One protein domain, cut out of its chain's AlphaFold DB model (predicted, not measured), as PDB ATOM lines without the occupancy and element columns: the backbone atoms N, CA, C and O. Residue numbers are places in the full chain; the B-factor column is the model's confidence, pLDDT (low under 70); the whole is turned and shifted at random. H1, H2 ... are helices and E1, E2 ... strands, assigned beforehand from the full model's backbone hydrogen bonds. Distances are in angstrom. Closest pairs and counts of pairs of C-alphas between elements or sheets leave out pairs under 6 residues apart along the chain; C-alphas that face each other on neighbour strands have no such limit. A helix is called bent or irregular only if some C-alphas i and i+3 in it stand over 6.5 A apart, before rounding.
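AT A GLANCE: This is residues 448 to 574 of the 574 residues of an uncharacterized protein of Exidia glandulosa HHB12029 (UniProt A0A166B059). A strand-built end and a helical end are joined through H4, whose centre is the nearest of the elements to the mean of the C-alphas. The strand end is the small sheet E1 E2 E3 with the hairpin E4 E5 next to E2; at the other end H3 and H5 pack together near H2, which crosses H4, and a separate hairpin, E6 E7, packs on H4 by E7. The printed part has 127 residues, with five named helices and seven named strands in the order E1 E2 E3 E4 E5 H1 E6 E7 H2 H3 H4 H5; the class is mixed, helices and strands, and the three sheets are antiparallel. The whole is compact, with a radius of gyration of the C-alphas of 15.9 A and spans of 46 by 34 by 34 A.

IN THESE COORDINATES: E1, residues 448 to 453, begins with C-alpha 448 at (-13.943, -11.958, -19.294). E2 is residues 460 to 467, 20.4 A long, E3 474 to 476, E4 483 to 486 and E5 490 to 493. H1 is residues 495 to 499, E6 504 to 507 and E7 510 to 514, 12.3 A long. H2 is residues 517 to 527, 15.2 A long, and H3 530 to 533. H4, residues 541 to 557, spans 15.7 A and is irregular, with C-alphas 543 and 546 8.9 A apart; it has a kink of 86 degrees near residue 548. H5, residues 561 to 572, 16.5 A long, ends with C-alpha 572 at (16.607, -36.531, -27.112).

HOW THE PARTS SIT: E1 E2 E3 is a meander, each strand the antiparallel neighbour of the one before; N 463 and O 450 are 2.8 A apart, N 475 and O 466 2.8 A. The closest C-alphas of E2 and E4, Ile 461 and His 484, are 4.7 A apart. In the hairpin E4 and E5, N 484 and O 492 are 2.8 A apart; in the hairpin E6 and E7, N 505 and O 513 are 2.8 A apart. H1 is close to H2 but not clearly touching. H4 only grazes the sheet E1 E2 E3, with residues 542 to 545. The closest C-alphas of E7 and H4, Ile 514 and Ala 548, are 6.8 A apart. H2 and H4 touch, closest at the C-alphas of Gly 521 and Leu 552, 6.2 A, and are only just about perpendicular, at 73 degrees. H3 and H5 touch, closest at the C-alphas of Ala 532 and Ile 568, 5.2 A. Every O i to N i+4 pair is within hydrogen-bond range in H1, H2 and H5, and 10 of 13 are in H4; H3 is too short for such a pair.

THE WHOLE: The C-alphas farthest apart, of Arg 470 and Ala 562, are 48.0 A apart. The printed part has no cut, and no link is long. The mean pLDDT of the printed part is 71.9; 54 residues are under 70, among them 473 to 493 and 533 to 544.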
ATOM      1  N   THR A 448     -13.306 -10.657 -19.529       57.62
ATOM      2  CA  THR A 448     -13.943 -11.958 -19.294       57.62
ATOM      3  C   THR A 448     -12.881 -13.006 -18.952       57.62
ATOM      4  O   THR A 448     -11.687 -12.826 -19.210       57.62
ATOM      5  N   ALA A 449     -13.302 -14.078 -18.283       58.06
ATOM      6  CA  ALA A 449     -12.418 -15.070 -17.683       58.06
ATOM      7  C   ALA A 449     -12.529 -16.424 -18.403       58.06
ATOM      8  O   ALA A 449     -13.570 -17.070 -18.342       58.06
ATOM      9  N   ASP A 450     -11.446 -16.868 -19.049       64.12
ATOM     10  CA  ASP A 450     -11.308 -18.253 -19.519       64.12
ATOM     11  C   ASP A 450     -10.621 -19.051 -18.401       64.12
ATOM     12  O   ASP A 450      -9.516 -18.686 -17.984       64.12
ATOM     13  N   TYR A 451     -11.193 -20.171 -17.963       67.25
ATOM     14  CA  TYR A 451     -10.464 -21.127 -17.127       67.25
ATOM     15  C   TYR A 451      -9.514 -21.966 -17.990       67.25
ATOM     16  O   TYR A 451      -9.924 -22.549 -18.991       67.25
ATOM     17  N   THR A 452      -8.236 -22.046 -17.611       63.41
ATOM     18  CA  THR A 452      -7.242 -22.897 -18.291       63.41
ATOM     19  C   THR A 452      -6.448 -23.740 -17.290       63.41
ATOM     20  O   THR A 452      -6.155 -23.265 -16.193       63.41
ATOM     21  N   PRO A 453      -6.103 -25.001 -17.613       64.50
ATOM     22  CA  PRO A 453      -5.401 -25.879 -16.681       64.50
ATOM     23  C   PRO A 453      -3.978 -25.384 -16.398       64.50
ATOM     24  O   PRO A 453      -3.200 -25.074 -17.303       64.50
ATOM     25  N   CYS A 454      -3.622 -25.351 -15.115       70.50
ATOM     26  CA  CYS A 454      -2.291 -25.017 -14.632       70.50
ATOM     27  C   CYS A 454      -1.268 -26.027 -15.159       70.50
ATOM     28  O   CYS A 454      -1.252 -27.182 -14.733       70.50
ATOM     29  N   THR A 455      -0.333 -25.585 -15.998       66.12
ATOM     30  CA  THR A 455       0.735 -26.429 -16.574       66.12
ATOM     31  C   THR A 455       1.721 -27.013 -15.558       66.12
ATOM     32  O   THR A 455       2.637 -27.739 -15.928       66.12
ATOM     33  N   TRP A 456       1.533 -26.723 -14.271       69.69
ATOM     34  CA  TRP A 456       2.349 -27.214 -13.166       69.69
ATOM     35  C   TRP A 456       1.639 -28.300 -12.336       69.69
ATOM     36  O   TRP A 456       2.301 -29.036 -11.604       69.69
ATOM     37  N   CYS A 457       0.302 -28.391 -12.392       72.50
ATOM     38  CA  CYS A 457      -0.480 -29.289 -11.520       72.50
ATOM     39  C   CYS A 457      -1.910 -29.633 -11.994       72.50
ATOM     40  O   CYS A 457      -2.665 -30.220 -11.227       72.50
ATOM     41  N   GLY A 458      -2.315 -29.258 -13.207       68.81
ATOM     42  CA  GLY A 458      -3.637 -29.553 -13.773       68.81
ATOM     43  C   GLY A 458      -4.771 -28.619 -13.331       68.81
ATOM     44  O   GLY A 458      -5.599 -28.269 -14.166       68.81
ATOM     45  N   HIS A 459      -4.798 -28.164 -12.069       71.25
ATOM     46  CA  HIS A 459      -5.882 -27.320 -11.531       71.25
ATOM     47  C   HIS A 459      -6.200 -26.100 -12.405       71.25
ATOM     48  O   HIS A 459      -5.293 -25.425 -12.888       71.25
ATOM     49  N   LEU A 460      -7.483 -25.778 -12.569       65.44
ATOM     50  CA  LEU A 460      -7.915 -24.641 -13.378       65.44
ATOM     51  C   LEU A 460      -7.455 -23.300 -12.773       65.44
ATOM     52  O   LEU A 460      -7.579 -23.042 -11.576       65.44
ATOM     53  N   ILE A 461      -6.930 -22.431 -13.634       66.50
ATOM     54  CA  ILE A 461      -6.565 -21.044 -13.348       66.50
ATOM     55  C   ILE A 461      -7.504 -20.144 -14.141       66.50
ATOM     56  O   ILE A 461      -7.668 -20.321 -15.347       66.50
ATOM     57  N   GLU A 462      -8.068 -19.138 -13.479       64.19
ATOM     58  CA  GLU A 462      -8.724 -18.025 -14.158       64.19
ATOM     59  C   GLU A 462      -7.670 -17.238 -14.959       64.19
ATOM     60  O   GLU A 462      -6.834 -16.520 -14.402       64.19
ATOM     61  N   THR A 463      -7.678 -17.403 -16.282       62.69
ATOM     62  CA  THR A 463      -6.875 -16.598 -17.205       62.69
ATOM     63  C   THR A 463      -7.734 -15.476 -17.787       62.69
ATOM     64  O   THR A 463      -8.446 -15.704 -18.767       62.69
ATOM     65  N   PRO A 464      -7.672 -14.251 -17.226       60.19
ATOM     66  CA  PRO A 464      -8.448 -13.134 -17.734       60.19
ATOM     67  C   PRO A 464      -7.988 -12.795 -19.150       60.19
ATOM     68  O   PRO A 464      -6.791 -12.606 -19.412       60.19
ATOM     69  N   PHE A 465      -8.936 -12.687 -20.070       62.84
ATOM     70  CA  PHE A 465      -8.695 -12.171 -21.406       62.84
ATOM     71  C   PHE A 465      -9.339 -10.800 -21.557       62.84
ATOM     72  O   PHE A 465     -10.455 -10.544 -21.114       62.84
ATOM     73  N   ARG A 466      -8.603  -9.896 -22.202       61.94
ATOM     74  CA  ARG A 466      -9.186  -8.676 -22.743       61.94
ATOM     75  C   ARG A 466      -9.678  -8.994 -24.137       61.94
ATOM     76  O   ARG A 466      -8.869  -9.323 -25.004       61.94
ATOM     77  N   THR A 467     -10.983  -8.918 -24.343       60.12
ATOM     78  CA  THR A 467     -11.520  -8.805 -25.695       60.12
ATOM     79  C   THR A 467     -11.203  -7.396 -26.173       60.12
ATOM     80  O   THR A 467     -11.687  -6.428 -25.597       60.12
ATOM     81  N   ASP A 468     -10.339  -7.279 -27.178       61.06
ATOM     82  CA  ASP A 468     -10.137  -6.027 -27.905       61.06
ATOM     83  C   ASP A 468     -11.480  -5.632 -28.534       61.06
ATOM     84  O   ASP A 468     -11.976  -6.319 -29.426       61.06
ATOM     85  N   THR A 469     -12.102  -4.567 -28.030       66.00
ATOM     86  CA  THR A 469     -13.454  -4.138 -28.420       66.00
ATOM     87  C   THR A 469     -13.522  -3.588 -29.844       66.00
ATOM     88  O   THR A 469     -14.608  -3.551 -30.417       66.00
ATOM     89  N   ARG A 470     -12.383  -3.213 -30.448       67.44
ATOM     90  CA  ARG A 470     -12.302  -2.746 -31.840       67.44
ATOM     91  C   ARG A 470     -12.086  -3.893 -32.831       67.44
ATOM     92  O   ARG A 470     -12.528  -3.785 -33.970       67.44
ATOM     93  N   THR A 471     -11.399  -4.967 -32.432       76.25
ATOM     94  CA  THR A 471     -11.057  -6.088 -33.342       76.25
ATOM     95  C   THR A 471     -11.708  -7.429 -32.991       76.25
ATOM     96  O   THR A 471     -11.488  -8.417 -33.691       76.25
ATOM     97  N   GLY A 472     -12.447  -7.511 -31.882       73.00
ATOM     98  CA  GLY A 472     -12.989  -8.752 -31.315       73.00
ATOM     99  C   GLY A 472     -11.930  -9.722 -30.764       73.00
ATOM    100  O   GLY A 472     -12.269 -10.764 -30.200       73.00
ATOM    101  N   ARG A 473     -10.629  -9.428 -30.913       67.56
ATOM    102  CA  ARG A 473      -9.552 -10.383 -30.613       67.56
ATOM    103  C   ARG A 473      -9.301 -10.500 -29.108       67.56
ATOM    104  O   ARG A 473      -8.788  -9.584 -28.467       67.56
ATOM    105  N   ARG A 474      -9.583 -11.681 -28.550       59.16
ATOM    106  CA  ARG A 474      -9.278 -12.042 -27.154       59.16
ATOM    107  C   ARG A 474      -7.761 -12.140 -26.920       59.16
ATOM    108  O   ARG A 474      -7.123 -13.121 -27.299       59.16
ATOM    109  N   ARG A 475      -7.171 -11.151 -26.242       59.91
ATOM    110  CA  ARG A 475      -5.774 -11.168 -25.769       59.91
ATOM    111  C   ARG A 475      -5.725 -11.613 -24.298       59.91
ATOM    112  O   ARG A 475      -6.111 -10.862 -23.402       59.91
ATOM    113  N   ARG A 476      -5.226 -12.825 -24.020       59.16
ATOM    114  CA  ARG A 476      -5.050 -13.336 -22.641       59.16
ATOM    115  C   ARG A 476      -4.003 -12.514 -21.871       59.16
ATOM    116  O   ARG A 476      -2.843 -12.445 -22.286       59.16
ATOM    117  N   ARG A 477      -4.371 -11.936 -20.719       56.19
ATOM    118  CA  ARG A 477      -3.429 -11.312 -19.768       56.19
ATOM    119  C   ARG A 477      -2.722 -12.412 -18.969       56.19
ATOM    120  O   ARG A 477      -3.082 -12.719 -17.836       56.19
ATOM    121  N   GLY A 478      -1.700 -13.008 -19.586       51.25
ATOM    122  CA  GLY A 478      -0.846 -14.046 -18.996       51.25
ATOM    123  C   GLY A 478       0.057 -13.534 -17.869       51.25
ATOM    124  O   GLY A 478       1.274 -13.607 -17.986       51.25
ATOM    125  N   ASP A 479      -0.527 -13.003 -16.796       52.03
ATOM    126  CA  ASP A 479       0.188 -12.415 -15.655       52.03
ATOM    127  C   ASP A 479      -0.313 -12.951 -14.284       52.03
ATOM    128  O   ASP A 479       0.372 -12.766 -13.282       52.03
ATOM    129  N   LYS A 480      -1.444 -13.688 -14.229       55.59
ATOM    130  CA  LYS A 480      -2.025 -14.303 -13.002       55.59
ATOM    131  C   LYS A 480      -1.491 -15.707 -12.622       55.59
ATOM    132  O   LYS A 480      -1.875 -16.235 -11.585       55.59
ATOM    133  N   PHE A 481      -0.596 -16.311 -13.412       56.06
ATOM    134  CA  PHE A 481      -0.159 -17.726 -13.318       56.06
ATOM    135  C   PHE A 481       0.335 -18.230 -11.937       56.06
ATOM    136  O   PHE A 481       0.460 -19.435 -11.736       56.06
ATOM    137  N   THR A 482       0.658 -17.343 -10.989       54.47
ATOM    138  CA  THR A 482       1.107 -17.714  -9.635       54.47
ATOM    139  C   THR A 482      -0.012 -18.237  -8.730       54.47
ATOM    140  O   THR A 482       0.283 -18.867  -7.710       54.47
ATOM    141  N   CYS A 483      -1.274 -17.954  -9.070       56.78
ATOM    142  CA  CYS A 483      -2.439 -18.252  -8.244       56.78
ATOM    143  C   CYS A 483      -3.463 -19.071  -9.036       56.78
ATOM    144  O   CYS A 483      -3.818 -18.711 -10.156       56.78
ATOM    145  N   HIS A 484      -3.965 -20.144  -8.435       58.12
ATOM    146  CA  HIS A 484      -5.210 -20.767  -8.858       58.12
ATOM    147  C   HIS A 484      -6.381 -19.949  -8.303       58.12
ATOM    148  O   HIS A 484      -6.241 -19.250  -7.296       58.12
ATOM    149  N   HIS A 485      -7.541 -20.060  -8.940       47.88
ATOM    150  CA  HIS A 485      -8.798 -19.668  -8.314       47.88
ATOM    151  C   HIS A 485      -9.452 -20.937  -7.778       47.88
ATOM    152  O   HIS A 485      -9.763 -21.836  -8.554       47.88
ATOM    153  N   PHE A 486      -9.646 -21.008  -6.464       40.47
ATOM    154  CA  PHE A 486     -10.519 -22.005  -5.854       40.47
ATOM    155  C   PHE A 486     -11.780 -21.276  -5.381       40.47
ATOM    156  O   PHE A 486     -11.678 -20.357  -4.573       40.47
ATOM    157  N   ALA A 487     -12.931 -21.656  -5.946       36.28
ATOM    158  CA  ALA A 487     -14.259 -21.116  -5.640       36.28
ATOM    159  C   ALA A 487     -14.325 -19.571  -5.547       36.28
ATOM    160  O   ALA A 487     -14.547 -19.030  -4.473       36.28
ATOM    161  N   LEU A 488     -14.138 -18.888  -6.691       44.34
ATOM    162  CA  LEU A 488     -14.306 -17.437  -6.952       44.34
ATOM    163  C   LEU A 488     -13.481 -16.437  -6.109       44.34
ATOM    164  O   LEU A 488     -12.895 -15.522  -6.684       44.34
ATOM    165  N   GLU A 489     -13.381 -16.617  -4.797       39.97
ATOM    166  CA  GLU A 489     -12.893 -15.624  -3.831       39.97
ATOM    167  C   GLU A 489     -11.457 -15.884  -3.350       39.97
ATOM    168  O   GLU A 489     -10.749 -14.957  -2.949       39.97
ATOM    169  N   ARG A 490     -10.989 -17.142  -3.371       50.31
ATOM    170  CA  ARG A 490      -9.704 -17.527  -2.759       50.31
ATOM    171  C   ARG A 490      -8.619 -17.818  -3.800       50.31
ATOM    172  O   ARG A 490      -8.547 -18.893  -4.400       50.31
ATOM    173  N   HIS A 491      -7.706 -16.856  -3.951       60.69
ATOM    174  CA  HIS A 491      -6.461 -16.993  -4.713       60.69
ATOM    175  C   HIS A 491      -5.447 -17.911  -3.997       60.69
ATOM    176  O   HIS A 491      -4.530 -17.439  -3.315       60.69
ATOM    177  N   THR A 492      -5.560 -19.228  -4.157       62.31
ATOM    178  CA  THR A 492      -4.557 -20.166  -3.628       62.31
ATOM    179  C   THR A 492      -3.294 -20.141  -4.494       62.31
ATOM    180  O   THR A 492      -3.357 -20.151  -5.722       62.31
ATOM    181  N   ARG A 493      -2.098 -20.086  -3.890       65.62
ATOM    182  CA  ARG A 493      -0.847 -20.173  -4.670       65.62
ATOM    183  C   ARG A 493      -0.679 -21.575  -5.240       65.62
ATOM    184  O   ARG A 493      -0.983 -22.554  -4.563       65.62
ATOM    185  N   CYS A 494      -0.118 -21.681  -6.443       73.25
ATOM    186  CA  CYS A 494       0.153 -22.987  -7.035       73.25
ATOM    187  C   CYS A 494       1.045 -23.847  -6.121       73.25
ATOM    188  O   CYS A 494       2.154 -23.439  -5.760       73.25
ATOM    189  N   GLY A 495       0.596 -25.063  -5.784       74.25
ATOM    190  CA  GLY A 495       1.310 -25.958  -4.868       74.25
ATOM    191  C   GLY A 495       2.754 -26.251  -5.295       74.25
ATOM    192  O   GLY A 495       3.655 -26.246  -4.460       74.25
ATOM    193  N   LYS A 496       3.027 -26.394  -6.603       77.88
ATOM    194  CA  LYS A 496       4.410 -26.551  -7.094       77.88
ATOM    195  C   LYS A 496       5.256 -25.290  -6.883       77.88
ATOM    196  O   LYS A 496       6.424 -25.413  -6.528       77.88
ATOM    197  N   PHE A 497       4.688 -24.088  -7.026       76.00
ATOM    198  CA  PHE A 497       5.397 -22.837  -6.717       76.00
ATOM    199  C   PHE A 497       5.712 -22.719  -5.222       76.00
ATOM    200  O   PHE A 497       6.815 -22.297  -4.868       76.00
ATOM    201  N   ALA A 498       4.792 -23.144  -4.350       78.69
ATOM    202  CA  ALA A 498       5.026 -23.205  -2.909       78.69
ATOM    203  C   ALA A 498       6.164 -24.185  -2.558       78.69
ATOM    204  O   ALA A 498       7.124 -23.785  -1.896       78.69
ATOM    205  N   VAL A 499       6.122 -25.417  -3.081       83.81
ATOM    206  CA  VAL A 499       7.167 -26.447  -2.893       83.81
ATOM    207  C   VAL A 499       8.534 -25.981  -3.410       83.81
ATOM    208  O   VAL A 499       9.543 -26.122  -2.721       83.81
ATOM    209  N   LEU A 500       8.585 -25.350  -4.588       83.00
ATOM    210  CA  LEU A 500       9.820 -24.796  -5.161       83.00
ATOM    211  C   LEU A 500      10.279 -23.486  -4.473       83.00
ATOM    212  O   LEU A 500      11.342 -22.954  -4.806       83.00
ATOM    213  N   LYS A 501       9.501 -22.971  -3.506       84.56
ATOM    214  CA  LYS A 501       9.696 -21.696  -2.783       84.56
ATOM    215  C   LYS A 501       9.824 -20.482  -3.721       84.56
ATOM    216  O   LYS A 501      10.583 -19.542  -3.460       84.56
ATOM    217  N   VAL A 502       9.079 -20.509  -4.824       83.75
ATOM    218  CA  VAL A 502       9.088 -19.507  -5.896       83.75
ATOM    219  C   VAL A 502       8.072 -18.411  -5.572       83.75
ATOM    220  O   VAL A 502       6.874 -18.666  -5.459       83.75
ATOM    221  N   LYS A 503       8.558 -17.179  -5.401       82.12
ATOM    222  CA  LYS A 503       7.768 -15.990  -5.047       82.12
ATOM    223  C   LYS A 503       7.922 -14.925  -6.133       82.12
ATOM    224  O   LYS A 503       9.036 -14.687  -6.596       82.12
ATOM    225  N   LEU A 504       6.831 -14.251  -6.492       81.50
ATOM    226  CA  LEU A 504       6.879 -13.014  -7.274       81.50
ATOM    227  C   LEU A 504       7.292 -11.863  -6.345       81.50
ATOM    228  O   LEU A 504       6.635 -11.620  -5.335       81.50
ATOM    229  N   VAL A 505       8.368 -11.160  -6.688       81.81
ATOM    230  CA  VAL A 505       8.877  -9.993  -5.962       81.81
ATOM    231  C   VAL A 505       8.625  -8.752  -6.809       81.81
ATOM    232  O   VAL A 505       9.187  -8.596  -7.895       81.81
ATOM    233  N   LYS A 506       7.781  -7.859  -6.294       82.38
ATOM    234  CA  LYS A 506       7.594  -6.500  -6.807       82.38
ATOM    235  C   LYS A 506       8.428  -5.552  -5.942       82.38
ATOM    236  O   LYS A 506       8.316  -5.606  -4.722       82.38
ATOM    237  N   LYS A 507       9.241  -4.687  -6.555       83.06
ATOM    238  CA  LYS A 507       9.915  -3.560  -5.887       83.06
ATOM    239  C   LYS A 507       9.495  -2.277  -6.608       83.06
ATOM    240  O   LYS A 507       9.421  -2.290  -7.835       83.06
ATOM    241  N   LYS A 508       9.185  -1.202  -5.869       83.94
ATOM    242  CA  LYS A 508       8.791   0.097  -6.451       83.94
ATOM    243  C   LYS A 508       9.856   0.539  -7.470       83.94
ATOM    244  O   LYS A 508      11.047   0.362  -7.218       83.94
ATOM    245  N   GLY A 509       9.417   1.015  -8.635       83.12
ATOM    246  CA  GLY A 509      10.292   1.459  -9.728       83.12
ATOM    247  C   GLY A 509      11.115   0.373 -10.439       83.12
ATOM    248  O   GLY A 509      11.974   0.724 -11.237       83.12
ATOM    249  N   LYS A 510      10.925  -0.934 -10.177       79.69
ATOM    250  CA  LYS A 510      11.681  -2.004 -10.868       79.69
ATOM    251  C   LYS A 510      10.767  -3.111 -11.413       79.69
ATOM    252  O   LYS A 510       9.772  -3.456 -10.769       79.69
ATOM    253  N   PRO A 511      11.089  -3.710 -12.580       77.12
ATOM    254  CA  PRO A 511      10.288  -4.786 -13.155       77.12
ATOM    255  C   PRO A 511      10.169  -5.953 -12.171       77.12
ATOM    256  O   PRO A 511      11.139  -6.330 -11.513       77.12
ATOM    257  N   SER A 512       8.974  -6.544 -12.086       80.62
ATOM    258  CA  SER A 512       8.721  -7.680 -11.191       80.62
ATOM    259  C   SER A 512       9.675  -8.833 -11.511       80.62
ATOM    260  O   SER A 512       9.798  -9.198 -12.681       80.62
ATOM    261  N   LYS A 513      10.317  -9.405 -10.489       83.50
ATOM    262  CA  LYS A 513      11.232 -10.555 -10.595       83.50
ATOM    263  C   LYS A 513      10.677 -11.761  -9.847       83.50
ATOM    264  O   LYS A 513       9.710 -11.642  -9.095       83.50
ATOM    265  N   ILE A 514      11.274 -12.931 -10.047       86.00
ATOM    266  CA  ILE A 514      10.828 -14.184  -9.426       86.00
ATOM    267  C   ILE A 514      11.994 -14.837  -8.676       86.00
ATOM    268  O   ILE A 514      13.114 -14.894  -9.178       86.00
ATOM    269  N   THR A 515      11.751 -15.324  -7.457       85.75
ATOM    270  CA  THR A 515      12.767 -16.050  -6.674       85.75
ATOM    271  C   THR A 515      12.890 -17.505  -7.130       85.75
ATOM    272  O   THR A 515      11.951 -18.080  -7.672       85.75
ATOM    273  N   ASN A 516      14.041 -18.139  -6.876       87.81
ATOM    274  CA  ASN A 516      14.273 -19.563  -7.166       87.81
ATOM    275  C   ASN A 516      14.056 -19.975  -8.649       87.81
ATOM    276  O   ASN A 516      13.842 -21.155  -8.928       87.81
ATOM    277  N   VAL A 517      14.188 -19.049  -9.612       88.12
ATOM    278  CA  VAL A 517      14.042 -19.307 -11.068       88.12
ATOM    279  C   VAL A 517      14.891 -20.487 -11.551       88.12
ATOM    280  O   VAL A 517      14.407 -21.297 -12.333       88.12
ATOM    281  N   ALA A 518      16.107 -20.669 -11.027       88.06
ATOM    282  CA  ALA A 518      16.937 -21.826 -11.365       88.06
ATOM    283  C   ALA A 518      16.324 -23.174 -10.924       88.06
ATOM    284  O   ALA A 518      16.438 -24.162 -11.645       88.06
ATOM    285  N   LYS A 519      15.629 -23.225  -9.777       89.19
ATOM    286  CA  LYS A 519      14.900 -24.427  -9.329       89.19
ATOM    287  C   LYS A 519      13.654 -24.658 -10.183       89.19
ATOM    288  O   LYS A 519      13.385 -25.793 -10.556       89.19
ATOM    289  N   LEU A 520      12.943 -23.583 -10.531       85.50
ATOM    290  CA  LEU A 520      11.781 -23.607 -11.423       85.50
ATOM    291  C   LEU A 520      12.152 -24.142 -12.821       85.50
ATOM    292  O   LEU A 520      11.482 -25.029 -13.342       85.50
ATOM    293  N   GLY A 521      13.258 -23.660 -13.388       86.88
ATOM    294  CA  GLY A 521      13.775 -24.093 -14.685       86.88
ATOM    295  C   GLY A 521      14.307 -25.527 -14.683       86.88
ATOM    296  O   GLY A 521      13.967 -26.304 -15.570       86.88
ATOM    297  N   VAL A 522      15.074 -25.932 -13.662       87.38
ATOM    298  CA  VAL A 522      15.517 -27.335 -13.516       87.38
ATOM    299  C   VAL A 522      14.337 -28.284 -13.279       87.38
ATOM    300  O   VAL A 522      14.389 -29.425 -13.733       87.38
ATOM    301  N   TRP A 523      13.268 -27.842 -12.608       86.75
ATOM    302  CA  TRP A 523      12.033 -28.624 -12.494       86.75
ATOM    303  C   TRP A 523      11.355 -28.786 -13.860       86.75
ATOM    304  O   TRP A 523      11.105 -29.917 -14.269       86.75
ATOM    305  N   LEU A 524      11.162 -27.694 -14.614       82.81
ATOM    306  CA  LEU A 524      10.582 -27.745 -15.964       82.81
ATOM    307  C   LEU A 524      11.342 -28.699 -16.893       82.81
ATOM    308  O   LEU A 524      10.714 -29.519 -17.546       82.81
ATOM    309  N   LEU A 525      12.678 -28.650 -16.914       83.81
ATOM    310  CA  LEU A 525      13.502 -29.527 -17.761       83.81
ATOM    311  C   LEU A 525      13.521 -31.000 -17.302       83.81
ATOM    312  O   LEU A 525      13.913 -31.874 -18.072       83.81
ATOM    313  N   LYS A 526      13.128 -31.291 -16.053       84.56
ATOM    314  CA  LYS A 526      12.956 -32.665 -15.549       84.56
ATOM    315  C   LYS A 526      11.568 -33.223 -15.864       84.56
ATOM    316  O   LYS A 526      11.471 -34.391 -16.225       84.56
ATOM    317  N   THR A 527      10.522 -32.413 -15.699       82.12
ATOM    318  CA  THR A 527       9.123 -32.814 -15.929       82.12
ATOM    319  C   THR A 527       8.756 -32.793 -17.413       82.12
ATOM    320  O   THR A 527       8.016 -33.660 -17.865       82.12
ATOM    321  N   TYR A 528       9.310 -31.847 -18.172       79.19
ATOM    322  CA  TYR A 528       9.065 -31.653 -19.599       79.19
ATOM    323  C   TYR A 528      10.398 -31.511 -20.364       79.19
ATOM    324  O   TYR A 528      10.770 -30.401 -20.765       79.19
ATOM    325  N   PRO A 529      11.154 -32.613 -20.565       79.75
ATOM    326  CA  PRO A 529      12.438 -32.585 -21.266       79.75
ATOM    327  C   PRO A 529      12.346 -31.940 -22.654       79.75
ATOM    328  O   PRO A 529      13.217 -31.151 -23.016       79.75
ATOM    329  N   GLN A 530      11.253 -32.183 -23.388       76.94
ATOM    330  CA  GLN A 530      11.010 -31.669 -24.739       76.94
ATOM    331  C   GLN A 530      11.115 -30.138 -24.855       76.94
ATOM    332  O   GLN A 530      11.459 -29.626 -25.921       76.94
ATOM    333  N   LEU A 531      10.908 -29.394 -23.758       74.44
ATOM    334  CA  LEU A 531      11.135 -27.944 -23.737       74.44
ATOM    335  C   LEU A 531      12.588 -27.607 -24.117       74.44
ATOM    336  O   LEU A 531      12.803 -26.691 -24.907       74.44
ATOM    337  N   ALA A 532      13.576 -28.379 -23.643       70.69
ATOM    338  CA  ALA A 532      15.002 -28.183 -23.936       70.69
ATOM    339  C   ALA A 532      15.324 -28.205 -25.441       70.69
ATOM    340  O   ALA A 532      16.194 -27.460 -25.895       70.69
ATOM    341  N   VAL A 533      14.626 -29.057 -26.197       65.75
ATOM    342  CA  VAL A 533      14.842 -29.277 -27.636       65.75
ATOM    343  C   VAL A 533      14.222 -28.146 -28.465       65.75
ATOM    344  O   VAL A 533      14.742 -27.814 -29.531       65.75
ATOM    345  N   THR A 534      13.171 -27.482 -27.959       62.91
ATOM    346  CA  THR A 534      12.457 -26.388 -28.652       62.91
ATOM    347  C   THR A 534      13.236 -25.063 -28.736       62.91
ATOM    348  O   THR A 534      12.859 -24.022 -28.188       62.91
ATOM    349  N   LYS A 535      14.337 -25.087 -29.491       61.59
ATOM    350  CA  LYS A 535      15.057 -23.900 -29.971       61.59
ATOM    351  C   LYS A 535      14.140 -23.037 -30.866       61.59
ATOM    352  O   LYS A 535      13.258 -23.576 -31.529       61.59
ATOM    353  N   PRO A 536      14.335 -21.705 -30.916       55.44
ATOM    354  CA  PRO A 536      15.286 -20.919 -30.127       55.44
ATOM    355  C   PRO A 536      14.764 -20.530 -28.732       55.44
ATOM    356  O   PRO A 536      15.498 -19.911 -27.968       55.44
ATOM    357  N   ARG A 537      13.501 -20.822 -28.383       63.53
ATOM    358  CA  ARG A 537      12.848 -20.310 -27.164       63.53
ATOM    359  C   ARG A 537      12.068 -21.427 -26.446       63.53
ATOM    360  O   ARG A 537      10.876 -21.571 -26.719       63.53
ATOM    361  N   PRO A 538      12.680 -22.137 -25.472       61.22
ATOM    362  CA  PRO A 538      12.089 -23.320 -24.825       61.22
ATOM    363  C   PRO A 538      10.823 -23.025 -24.005       61.22
ATOM    364  O   PRO A 538      10.074 -23.924 -23.642       61.22
ATOM    365  N   PHE A 539      10.572 -21.751 -23.695       66.75
ATOM    366  CA  PHE A 539       9.464 -21.306 -22.858       66.75
ATOM    367  C   PHE A 539       8.545 -20.357 -23.645       66.75
ATOM    368  O   PHE A 539       8.911 -19.209 -23.943       66.75
ATOM    369  N   LYS A 540       7.341 -20.835 -23.996       63.91
ATOM    370  CA  LYS A 540       6.285 -20.056 -24.671       63.91
ATOM    371  C   LYS A 540       5.452 -19.261 -23.651       63.91
ATOM    372  O   LYS A 540       5.060 -19.777 -22.611       63.91
ATOM    373  N   TYR A 541       5.149 -18.002 -23.981       54.81
ATOM    374  CA  TYR A 541       4.614 -17.003 -23.040       54.81
ATOM    375  C   TYR A 541       3.279 -17.353 -22.360       54.81
ATOM    376  O   TYR A 541       3.044 -16.913 -21.237       54.81
ATOM    377  N   MET A 542       2.388 -18.095 -23.025       54.25
ATOM    378  CA  MET A 542       0.998 -18.249 -22.565       54.25
ATOM    379  C   MET A 542       0.836 -19.122 -21.316       54.25
ATOM    380  O   MET A 542      -0.113 -18.918 -20.570       54.25
ATOM    381  N   GLN A 543       1.736 -20.083 -21.086       60.09
ATOM    382  CA  GLN A 543       1.571 -21.109 -20.044       60.09
ATOM    383  C   GLN A 543       2.238 -20.756 -18.712       60.09
ATOM    384  O   GLN A 543       1.776 -21.171 -17.655       60.09
ATOM    385  N   LEU A 544       3.341 -20.005 -18.756       62.97
ATOM    386  CA  LEU A 544       4.130 -19.635 -17.572       62.97
ATOM    387  C   LEU A 544       3.934 -18.153 -17.203       62.97
ATOM    388  O   LEU A 544       4.488 -17.672 -16.222       62.97
ATOM    389  N   GLY A 545       3.174 -17.416 -18.015       72.56
ATOM    390  CA  GLY A 545       2.994 -15.974 -17.917       72.56
ATOM    391  C   GLY A 545       4.237 -15.156 -18.281       72.56
ATOM    392  O   GLY A 545       5.352 -15.680 -18.374       72.56
ATOM    393  N   LYS A 546       4.062 -13.849 -18.521       76.38
ATOM    394  CA  LYS A 546       5.124 -12.983 -19.068       76.38
ATOM    395  C   LYS A 546       6.359 -12.951 -18.176       76.38
ATOM    396  O   LYS A 546       7.467 -13.149 -18.671       76.38
ATOM    397  N   VAL A 547       6.164 -12.733 -16.871       80.00
ATOM    398  CA  VAL A 547       7.271 -12.568 -15.920       80.00
ATOM    399  C   VAL A 547       8.085 -13.857 -15.807       80.00
ATOM    400  O   VAL A 547       9.278 -13.818 -16.085       80.00
ATOM    401  N   ALA A 548       7.477 -15.012 -15.500       79.25
ATOM    402  CA  ALA A 548       8.259 -16.251 -15.398       79.25
ATOM    403  C   ALA A 548       8.872 -16.655 -16.735       79.25
ATOM    404  O   ALA A 548      10.019 -17.081 -16.748       79.25
ATOM    405  N   THR A 549       8.182 -16.450 -17.861       82.19
ATOM    406  CA  THR A 549       8.772 -16.723 -19.181       82.19
ATOM    407  C   THR A 549      10.006 -15.853 -19.447       82.19
ATOM    408  O   THR A 549      10.990 -16.363 -19.981       82.19
ATOM    409  N   ARG A 550       9.994 -14.566 -19.071       84.50
ATOM    410  CA  ARG A 550      11.160 -13.677 -19.214       84.50
ATOM    411  C   ARG A 550      12.317 -14.127 -18.324       84.50
ATOM    412  O   ARG A 550      13.414 -14.333 -18.833       84.50
ATOM    413  N   GLU A 551      12.072 -14.321 -17.028       87.00
ATOM    414  CA  GLU A 551      13.128 -14.713 -16.081       87.00
ATOM    415  C   GLU A 551      13.686 -16.118 -16.405       87.00
ATOM    416  O   GLU A 551      14.895 -16.328 -16.335       87.00
ATOM    417  N   LEU A 552      12.840 -17.074 -16.823       86.50
ATOM    418  CA  LEU A 552      13.262 -18.421 -17.237       86.50
ATOM    419  C   LEU A 552      14.061 -18.424 -18.546       86.50
ATOM    420  O   LEU A 552      14.970 -19.240 -18.677       86.50
ATOM    421  N   ARG A 553      13.763 -17.530 -19.502       85.88
ATOM    422  CA  ARG A 553      14.619 -17.361 -20.688       85.88
ATOM    423  C   ARG A 553      15.953 -16.732 -20.320       85.88
ATOM    424  O   ARG A 553      16.965 -17.340 -20.614       85.88
ATOM    425  N   ALA A 554      15.971 -15.624 -19.576       86.19
ATOM    426  CA  ALA A 554      17.221 -15.015 -19.108       86.19
ATOM    427  C   ALA A 554      18.107 -16.020 -18.340       86.19
ATOM    428  O   ALA A 554      19.318 -16.077 -18.547       86.19
ATOM    429  N   TRP A 555      17.499 -16.881 -17.517       89.94
ATOM    430  CA  TRP A 555      18.187 -17.997 -16.868       89.94
ATOM    431  C   TRP A 555      18.715 -19.051 -17.856       89.94
ATOM    432  O   TRP A 555      19.871 -19.450 -17.743       89.94
ATOM    433  N   TRP A 556      17.902 -19.505 -18.815       88.12
ATOM    434  CA  TRP A 556      18.306 -20.491 -19.828       88.12
ATOM    435  C   TRP A 556      19.404 -19.961 -20.754       88.12
ATOM    436  O   TRP A 556      20.356 -20.677 -21.064       88.12
ATOM    437  N   ASP A 557      19.310 -18.700 -21.156       85.94
ATOM    438  CA  ASP A 557      20.269 -18.040 -22.031       85.94
ATOM    439  C   ASP A 557      21.588 -17.754 -21.298       85.94
ATOM    440  O   ASP A 557      22.656 -17.885 -21.896       85.94
ATOM    441  N   GLY A 558      21.527 -17.525 -19.979       85.00
ATOM    442  CA  GLY A 558      22.674 -17.510 -19.067       85.00
ATOM    443  C   GLY A 558      23.231 -18.890 -18.671       85.00
ATOM    444  O   GLY A 558      24.273 -18.959 -18.014       85.00
ATOM    445  N   LEU A 559      22.610 -20.016 -19.055       84.62
ATOM    446  CA  LEU A 559      23.225 -21.333 -18.844       84.62
ATOM    447  C   LEU A 559      24.392 -21.533 -19.819       84.62
ATOM    448  O   LEU A 559      24.221 -21.485 -21.039       84.62
ATOM    449  N   ALA A 560      25.567 -21.875 -19.285       80.44
ATOM    450  CA  ALA A 560      26.735 -22.258 -20.078       80.44
ATOM    451  C   ALA A 560      26.383 -23.295 -21.167       80.44
ATOM    452  O   ALA A 560      25.646 -24.253 -20.903       80.44
ATOM    453  N   LYS A 561      26.937 -23.129 -22.378       81.50
ATOM    454  CA  LYS A 561      26.631 -23.937 -23.581       81.50
ATOM    455  C   LYS A 561      26.659 -25.448 -23.294       81.50
ATOM    456  O   LYS A 561      25.690 -26.143 -23.583       81.50
ATOM    457  N   ALA A 562      27.688 -25.931 -22.593       76.31
ATOM    458  CA  ALA A 562      27.816 -27.333 -22.179       76.31
ATOM    459  C   ALA A 562      26.679 -27.833 -21.257       76.31
ATOM    460  O   ALA A 562      26.245 -28.979 -21.381       76.31
ATOM    461  N   LYS A 563      26.153 -26.983 -20.359       82.69
ATOM    462  CA  LYS A 563      25.005 -27.323 -19.495       82.69
ATOM    463  C   LYS A 563      23.720 -27.436 -20.325       82.69
ATOM    464  O   LYS A 563      22.987 -28.406 -20.143       82.69
ATOM    465  N   ARG A 564      23.484 -26.525 -21.283       81.38
ATOM    466  CA  ARG A 564      22.361 -26.631 -22.243       81.38
ATOM    467  C   ARG A 564      22.461 -27.901 -23.095       81.38
ATOM    468  O   ARG A 564      21.509 -28.675 -23.118       81.38
ATOM    469  N   SER A 565      23.623 -28.198 -23.683       79.88
ATOM    470  CA  SER A 565      23.838 -29.416 -24.490       79.88
ATOM    471  C   SER A 565      23.738 -30.734 -23.704       79.88
ATOM    472  O   SER A 565      23.567 -31.793 -24.309       79.88
ATOM    473  N   ARG A 566      23.845 -30.711 -22.366       82.38
ATOM    474  CA  ARG A 566      23.551 -31.878 -21.511       82.38
ATOM    475  C   ARG A 566      22.041 -32.072 -21.315       82.38
ATOM    476  O   ARG A 566      21.581 -33.208 -21.337       82.38
ATOM    477  N   TRP A 567      21.277 -30.989 -21.146       80.50
ATOM    478  CA  TRP A 567      19.812 -31.055 -21.042       80.50
ATOM    479  C   TRP A 567      19.142 -31.415 -22.368       80.50
ATOM    480  O   TRP A 567      18.222 -32.222 -22.354       80.50
ATOM    481  N   ILE A 568      19.639 -30.880 -23.488       78.81
ATOM    482  CA  ILE A 568      19.163 -31.208 -24.841       78.81
ATOM    483  C   ILE A 568      19.321 -32.712 -25.109       78.81
ATOM    484  O   ILE A 568      18.316 -33.388 -25.282       78.81
ATOM    485  N   ARG A 569      20.531 -33.276 -24.961       80.50
ATOM    486  CA  ARG A 569      20.742 -34.731 -25.113       80.50
ATOM    487  C   ARG A 569      19.872 -35.570 -24.179       80.50
ATOM    488  O   ARG A 569      19.301 -36.565 -24.597       80.50
ATOM    489  N   LYS A 570      19.696 -35.155 -22.919       78.75
ATOM    490  CA  LYS A 570      18.809 -35.860 -21.974       78.75
ATOM    491  C   LYS A 570      17.314 -35.797 -22.355       78.75
ATOM    492  O   LYS A 570      16.534 -36.586 -21.825       78.75
ATOM    493  N   ALA A 571      16.926 -34.881 -23.235       75.44
ATOM    494  CA  ALA A 571      15.590 -34.784 -23.810       75.44
ATOM    495  C   ALA A 571      15.458 -35.466 -25.183       75.44
ATOM    496  O   ALA A 571      14.343 -35.733 -25.599       75.44
ATOM    497  N   GLU A 572      16.568 -35.749 -25.866       75.69
ATOM    498  CA  GLU A 572      16.607 -36.531 -27.112       75.69
ATOM    499  C   GLU A 572      16.571 -38.051 -26.830       75.69
ATOM    500  O   GLU A 572      16.093 -38.821 -27.653       75.69
ATOM    501  N   TYR A 573      17.008 -38.484 -25.639       74.56
ATOM    502  CA  TYR A 573      16.920 -39.871 -25.144       74.56
ATOM    503  C   TYR A 573      15.606 -40.197 -24.382       74.56
ATOM    504  O   TYR A 573      15.614 -41.087 -23.524       74.56
ATOM    505  N   LYS A 574      14.511 -39.448 -24.582       58.09
ATOM    506  CA  LYS A 574      13.269 -39.574 -23.787       58.09
ATOM    507  C   LYS A 574      11.991 -39.259 -24.555       58.09
ATOM    508  O   LYS A 574      10.996 -39.937 -24.226       58.09
TER     509      LYS A 574